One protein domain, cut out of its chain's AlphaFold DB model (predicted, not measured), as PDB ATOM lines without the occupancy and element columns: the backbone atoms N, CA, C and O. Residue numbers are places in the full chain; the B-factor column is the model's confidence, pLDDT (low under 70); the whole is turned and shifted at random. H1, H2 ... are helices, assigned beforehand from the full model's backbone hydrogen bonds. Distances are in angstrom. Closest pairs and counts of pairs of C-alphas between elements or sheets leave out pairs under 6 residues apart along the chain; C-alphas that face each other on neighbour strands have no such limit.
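Overview. This is residues 7 to 52 of the 140 residues of the protein "Zf-HC2 domain-containing protein" of bacterium (UniProt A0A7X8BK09). The longest helix, H3, meets H2 near their ends at a corner, and the two make an open V; the short helix H1 is set off to one side of the V's plane, close to H2 and about perpendicular to it, with its first residue, Lys 7, pointing away from that plane. The far end of the H3 arm, residues 47 to 52, sticks out with no other part beside it. The printed part has 46 residues, with three named helices in the order H1, H2, H3 and no named strand; the class is all helix. The whole is only just loose, close to compact, with a radius of gyration of the C-alphas of 11.4 A and spans of 33 by 24 by 15 A.

Along the chain. H3 covers residues 33 to 49 and is 24.6 A long, from C-alpha 33 at (11.845, -39.178, 9.682) to C-alpha 49 at (25.026, -22.185, 21.670). H2 covers residues 19 to 31 and measures 18.8 A. H1 covers residues 7 to 13 and begins with C-alpha 7 at (29.971, -40.960, 15.151); its length is 10.0 A.

Arrangement. H3 and H2 touch only at the corner by their link, through residues 35 to 36 of H3 and 28 to 30 of H2. Their closest C-alphas are those of Leu 29 and Lys 36, 5.1 A apart. They run opposite ways at a steep tilt of 66 degrees. H1 and H2 are close but not clearly touching; their closest C-alphas, those of Tyr 12 and Gly 22, are 6.8 A apart. Their lines are about perpendicular, at 82 degrees. H1 and H3 are near each other, with 6 pairs of C-alphas within 10 A. In H1, H2 and H3 every O i to N i+4 pair is within hydrogen-bond range.

Size, cuts and confidence. The two C-alphas farthest apart, those of Ser 31 and Ile 52, are 33.0 A from each other. Residues 47 to 52, of which 47 to 49 belong to H3, stand free. The printed part has no cut, and the links H1 to H2 and H2 to H3 are tight. The mean pLDDT of the printed part is 90.1, and no printed residue is under 70.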
ATOM      1  N   LYS A   7      28.655 -41.477  15.569       88.38
ATOM      2  CA  LYS A   7      29.971 -40.960  15.151       88.38
ATOM      3  C   LYS A   7      29.887 -40.285  13.789       88.38
ATOM      4  O   LYS A   7      30.300 -39.141  13.661       88.38
ATOM      5  N   THR A   8      29.280 -40.963  12.817       88.38
ATOM      6  CA  THR A   8      29.073 -40.444  11.460       88.38
ATOM      7  C   THR A   8      28.299 -39.129  11.476       88.38
ATOM      8  O   THR A   8      28.646 -38.192  10.761       88.38
ATOM      9  N   TRP A   9      27.288 -39.034  12.342       84.75
ATOM     10  CA  TRP A   9      26.501 -37.819  12.520       84.75
ATOM     11  C   TRP A   9      27.323 -36.640  13.064       84.75
ATOM     12  O   TRP A   9      27.231 -35.528  12.550       84.75
ATOM     13  N   LEU A  10      28.175 -36.878  14.067       85.06
ATOM     14  CA  LEU A  10      29.058 -35.846  14.619       85.06
ATOM     15  C   LEU A  10      30.100 -35.370  13.602       85.06
ATOM     16  O   LEU A  10      30.363 -34.174  13.529       85.06
ATOM     17  N   THR A  11      30.671 -36.276  12.807       89.06
ATOM     18  CA  THR A  11      31.616 -35.908  11.741       89.06
ATOM     19  C   THR A  11      30.941 -35.045  10.673       89.06
ATOM     20  O   THR A  11      31.523 -34.060  10.227       89.06
ATOM     21  N   TYR A  12      29.693 -35.364  10.312       88.69
ATOM     22  CA  TYR A  12      28.900 -34.548   9.391       88.69
ATOM     23  C   TYR A  12      28.656 -33.133   9.936       88.69
ATOM     24  O   TYR A  12      28.925 -32.158   9.237       88.69
ATOM     25  N   LEU A  13      28.222 -33.008  11.196       84.44
ATOM     26  CA  LEU A  13      27.965 -31.708  11.832       84.44
ATOM     27  C   LEU A  13      29.220 -30.833  11.964       84.44
ATOM     28  O   LEU A  13      29.116 -29.612  11.945       84.44
ATOM     29  N   ARG A  14      30.407 -31.438  12.078       85.94
ATOM     30  CA  ARG A  14      31.687 -30.713  12.138       85.94
ATOM     31  C   ARG A  14      32.185 -30.224  10.778       85.94
ATOM     32  O   ARG A  14      33.193 -29.530  10.730       85.94
ATOM     33  N   GLY A  15      31.528 -30.605   9.680       88.19
ATOM     34  CA  GLY A  15      32.007 -30.305   8.329       88.19
ATOM     35  C   GLY A  15      33.277 -31.073   7.942       88.19
ATOM     36  O   GLY A  15      33.923 -30.727   6.961       88.19
ATOM     37  N   GLU A  16      33.634 -32.126   8.684       90.75
ATOM     38  CA  GLU A  16      34.838 -32.947   8.464       90.75
ATOM     39  C   GLU A  16      34.606 -34.079   7.443       90.75
ATOM     40  O   GLU A  16      35.430 -34.981   7.294       90.75
ATOM     41  N   MET A  17      33.457 -34.083   6.764       90.19
ATOM     42  CA  MET A  17      33.066 -35.136   5.831       90.19
ATOM     43  C   MET A  17      33.331 -34.758   4.377       90.19
ATOM     44  O   MET A  17      33.076 -33.631   3.960       90.19
ATOM     45  N   ASP A  18      33.749 -35.749   3.589       92.94
ATOM     46  CA  ASP A  18      33.828 -35.639   2.133       92.94
ATOM     47  C   ASP A  18      32.444 -35.311   1.536       92.94
ATOM     48  O   ASP A  18      31.401 -35.796   1.991       92.94
ATOM     49  N   GLU A  19      32.431 -34.500   0.481       92.00
ATOM     50  CA  GLU A  19      31.235 -33.987  -0.178       92.00
ATOM     51  C   GLU A  19      30.319 -35.118  -0.668       92.00
ATOM     52  O   GLU A  19      29.089 -35.021  -0.585       92.00
ATOM     53  N   LYS A  20      30.910 -36.230  -1.128       91.31
ATOM     54  CA  LYS A  20      30.164 -37.420  -1.557       91.31
ATOM     55  C   LYS A  20      29.347 -38.021  -0.408       91.31
ATOM     56  O   LYS A  20      28.145 -38.233  -0.568       91.31
ATOM     57  N   LEU A  21      29.973 -38.229   0.750       90.56
ATOM     58  CA  LEU A  21      29.308 -38.744   1.952       90.56
ATOM     59  C   LEU A  21      28.263 -37.748   2.472       90.56
ATOM     60  O   LEU A  21      27.155 -38.140   2.837       90.56
ATOM     61  N   GLY A  22      28.560 -36.448   2.417       91.88
ATOM     62  CA  GLY A  22      27.607 -35.402   2.789       91.88
ATOM     63  C   GLY A  22      26.336 -35.385   1.926       91.88
ATOM     64  O   GLY A  22      25.261 -35.026   2.416       91.88
ATOM     65  N   ARG A  23      26.411 -35.778   0.646       93.38
ATOM     66  CA  ARG A  23      25.219 -35.951  -0.208       93.38
ATOM     67  C   ARG A  23      24.389 -37.163   0.208       93.38
ATOM     68  O   ARG A  23      23.174 -37.037   0.335       93.38
ATOM     69  N   GLU A  24      25.023 -38.300   0.480       93.00
ATOM     70  CA  GLU A  24      24.327 -39.513   0.939       93.00
ATOM     71  C   GLU A  24      23.583 -39.283   2.263       93.00
ATOM     72  O   GLU A  24      22.443 -39.722   2.426       93.00
ATOM     73  N   ILE A  25      24.183 -38.525   3.186       93.06
ATOM     74  CA  ILE A  25      23.538 -38.150   4.451       93.06
ATOM     75  C   ILE A  25      22.326 -37.249   4.220       93.06
ATOM     76  O   ILE A  25      21.285 -37.473   4.835       93.06
ATOM     77  N   ARG A  26      22.414 -36.267   3.315       92.06
ATOM     78  CA  ARG A  26      21.265 -35.412   2.970       92.06
ATOM     79  C   ARG A  26      20.097 -36.229   2.419       92.06
ATOM     80  O   ARG A  26      18.984 -36.099   2.921       92.06
ATOM     81  N   ILE A  27      20.370 -37.155   1.502       94.12
ATOM     82  CA  ILE A  27      19.362 -38.086   0.967       94.12
ATOM     83  C   ILE A  27      18.757 -38.947   2.090       94.12
ATOM     84  O   ILE A  27      17.548 -39.191   2.143       94.12
ATOM     85  N   HIS A  28      19.582 -39.405   3.035       93.19
ATOM     86  CA  HIS A  28      19.093 -40.147   4.193       93.19
ATOM     87  C   HIS A  28      18.171 -39.302   5.087       93.19
ATOM     88  O   HIS A  28      17.163 -39.806   5.577       93.19
ATOM     89  N   LEU A  29      18.482 -38.023   5.302       92.88
ATOM     90  CA  LEU A  29      17.663 -37.125   6.121       92.88
ATOM     91  C   LEU A  29      16.317 -36.795   5.482       92.88
ATOM     92  O   LEU A  29      15.328 -36.620   6.191       92.88
ATOM     93  N   GLU A  30      16.261 -36.749   4.155       94.19
ATOM     94  CA  GLU A  30      15.009 -36.572   3.419       94.19
ATOM     95  C   GLU A  30      14.105 -37.806   3.520       94.19
ATOM     96  O   GLU A  30      12.884 -37.675   3.610       94.19
ATOM     97  N   SER A  31      14.698 -39.001   3.563       94.56
ATOM     98  CA  SER A  31      13.971 -40.276   3.566       94.56
ATOM     99  C   SER A  31      13.690 -40.853   4.960       94.56
ATOM    100  O   SER A  31      12.769 -41.657   5.116       94.56
ATOM    101  N   CYS A  32      14.449 -40.467   5.992       95.56
ATOM    102  CA  CYS A  32      14.327 -41.019   7.339       95.56
ATOM    103  C   CYS A  32      13.749 -39.998   8.341       95.56
ATOM    104  O   CYS A  32      14.480 -39.127   8.825       95.56
ATOM    105  N   PRO A  33      12.476 -40.136   8.769       94.00
ATOM    106  CA  PRO A  33      11.845 -39.178   9.682       94.00
ATOM    107  C   PRO A  33      12.498 -39.146  11.071       94.00
ATOM    108  O   PRO A  33      12.548 -38.091  11.698       94.00
ATOM    109  N   LYS A  34      13.049 -40.275  11.540       92.75
ATOM    110  CA  LYS A  34      13.765 -40.347  12.826       92.75
ATOM    111  C   LYS A  34      15.039 -39.504  12.807       92.75
ATOM    112  O   LYS A  34      15.249 -38.689  13.700       92.75
ATOM    113  N   CYS A  35      15.862 -39.670  11.773       93.00
ATOM    114  CA  CYS A  35      17.094 -38.899  11.618       93.00
ATOM    115  C   CYS A  35      16.796 -37.419  11.359       93.00
ATOM    116  O   CYS A  35      17.499 -36.567  11.884       93.00
ATOM    117  N   LYS A  36      15.718 -37.104  10.629       92.62
ATOM    118  CA  LYS A  36      15.258 -35.725  10.420       92.62
ATOM    119  C   LYS A  36      14.845 -35.034  11.722       92.62
ATOM    120  O   LYS A  36      15.224 -33.887  11.942       92.62
ATOM    121  N   ALA A  37      14.095 -35.721  12.585       92.88
ATOM    122  CA  ALA A  37      13.701 -35.188  13.888       92.88
ATOM    123  C   ALA A  37      14.926 -34.919  14.773       92.88
ATOM    124  O   ALA A  37      15.090 -33.810  15.275       92.88
ATOM    125  N   LEU A  38      15.834 -35.896  14.866       90.75
ATOM    126  CA  LEU A  38      17.075 -35.777  15.633       90.75
ATOM    127  C   LEU A  38      17.979 -34.653  15.100       90.75
ATOM    128  O   LEU A  38      18.556 -33.902  15.882       90.75
ATOM    129  N   ALA A  39      18.067 -34.491  13.778       89.81
ATOM    130  CA  ALA A  39      18.780 -33.378  13.157       89.81
ATOM    131  C   ALA A  39      18.180 -32.021  13.542       89.81
ATOM    132  O   ALA A  39      18.921 -31.094  13.858       89.81
ATOM    133  N   GLY A  40      16.850 -31.914  13.559       89.69
ATOM    134  CA  GLY A  40      16.152 -30.702  13.983       89.69
ATOM    135  C   GLY A  40      16.369 -30.372  15.461       89.69
ATOM    136  O   GLY A  40      16.591 -29.212  15.798       89.69
ATOM    137  N   GLU A  41      16.347 -31.374  16.342       91.12
ATOM    138  CA  GLU A  41      16.650 -31.199  17.771       91.12
ATOM    139  C   GLU A  41      18.084 -30.711  17.993       91.12
ATOM    140  O   GLU A  41      18.306 -29.758  18.738       91.12
ATOM    141  N   LEU A  42      19.053 -31.323  17.307       87.75
ATOM    142  CA  LEU A  42      20.456 -30.920  17.382       87.75
ATOM    143  C   LEU A  42      20.687 -29.524  16.811       87.75
ATOM    144  O   LEU A  42      21.374 -28.745  17.456       87.75
ATOM    145  N   SER A  43      20.090 -29.181  15.666       85.75
ATOM    146  CA  SER A  43      20.190 -27.828  15.099       85.75
ATOM    147  C   SER A  43      19.731 -26.782  16.107       85.75
ATOM    148  O   SER A  43      20.469 -25.851  16.387       85.75
ATOM    149  N   ARG A  44      18.578 -26.993  16.756       88.81
ATOM    150  CA  ARG A  44      18.072 -26.077  17.792       88.81
ATOM    151  C   ARG A  44      19.011 -25.957  18.991       88.81
ATOM    152  O   ARG A  44      19.116 -24.885  19.577       88.81
ATOM    153  N   ALA A  45      19.654 -27.057  19.385       89.44
ATOM    154  CA  ALA A  45      20.643 -27.044  20.454       89.44
ATOM    155  C   ALA A  45      21.935 -26.318  20.044       89.44
ATOM    156  O   ALA A  45      22.562 -25.706  20.894       89.44
ATOM    157  N   TYR A  46      22.332 -26.367  18.771       84.81
ATOM    158  CA  TYR A  46      23.466 -25.598  18.254       84.81
ATOM    159  C   TYR A  46      23.134 -24.112  18.123       84.81
ATOM    160  O   TYR A  46      23.916 -23.283  18.574       84.81
ATOM    161  N   ASP A  47      21.949 -23.774  17.618       86.19
ATOM    162  CA  ASP A  47      21.487 -22.386  17.505       86.19
ATOM    163  C   ASP A  47      21.421 -21.701  18.885       86.19
ATOM    164  O   ASP A  47      21.626 -20.495  19.006       86.19
ATOM    165  N   SER A  48      21.161 -22.460  19.958       88.88
ATOM    166  CA  SER A  48      21.196 -21.922  21.322       88.88
ATOM    167  C   SER A  48      22.612 -21.739  21.875       88.88
ATOM    168  O   SER A  48      22.790 -20.932  22.788       88.88
ATOM    169  N   LEU A  49      23.621 -22.427  21.326       86.69
ATOM    170  CA  LEU A  49      25.026 -22.185  21.670       86.69
ATOM    171  C   LEU A  49      25.525 -20.857  21.097       86.69
ATOM    172  O   LEU A  49      26.319 -20.201  21.759       86.69
ATOM    173  N   ASP A  50      25.017 -20.419  19.942       84.38
ATOM    174  CA  ASP A  50      25.357 -19.106  19.370       84.38
ATOM    175  C   ASP A  50      24.886 -17.937  20.254       84.38
ATOM    176  O   ASP A  50      25.436 -16.838  20.198       84.38
ATOM    177  N   LEU A  51      23.891 -18.171  21.119       87.75
ATOM    178  CA  LEU A  51      23.444 -17.192  22.114       87.75
ATOM    179  C   LEU A  51      24.404 -17.073  23.305       87.75
ATOM    180  O   LEU A  51      24.334 -16.100  24.061       87.75
ATOM    181  N   ILE A  52      25.289 -18.052  23.501       89.31
ATOM    182  CA  ILE A  52      26.306 -18.001  24.545       89.31
ATOM    183  C   ILE A  52      27.408 -17.072  24.042       89.31
ATOM    184  O   ILE A  52      28.191 -17.432  23.166       89.31
TER     185      ILE A  52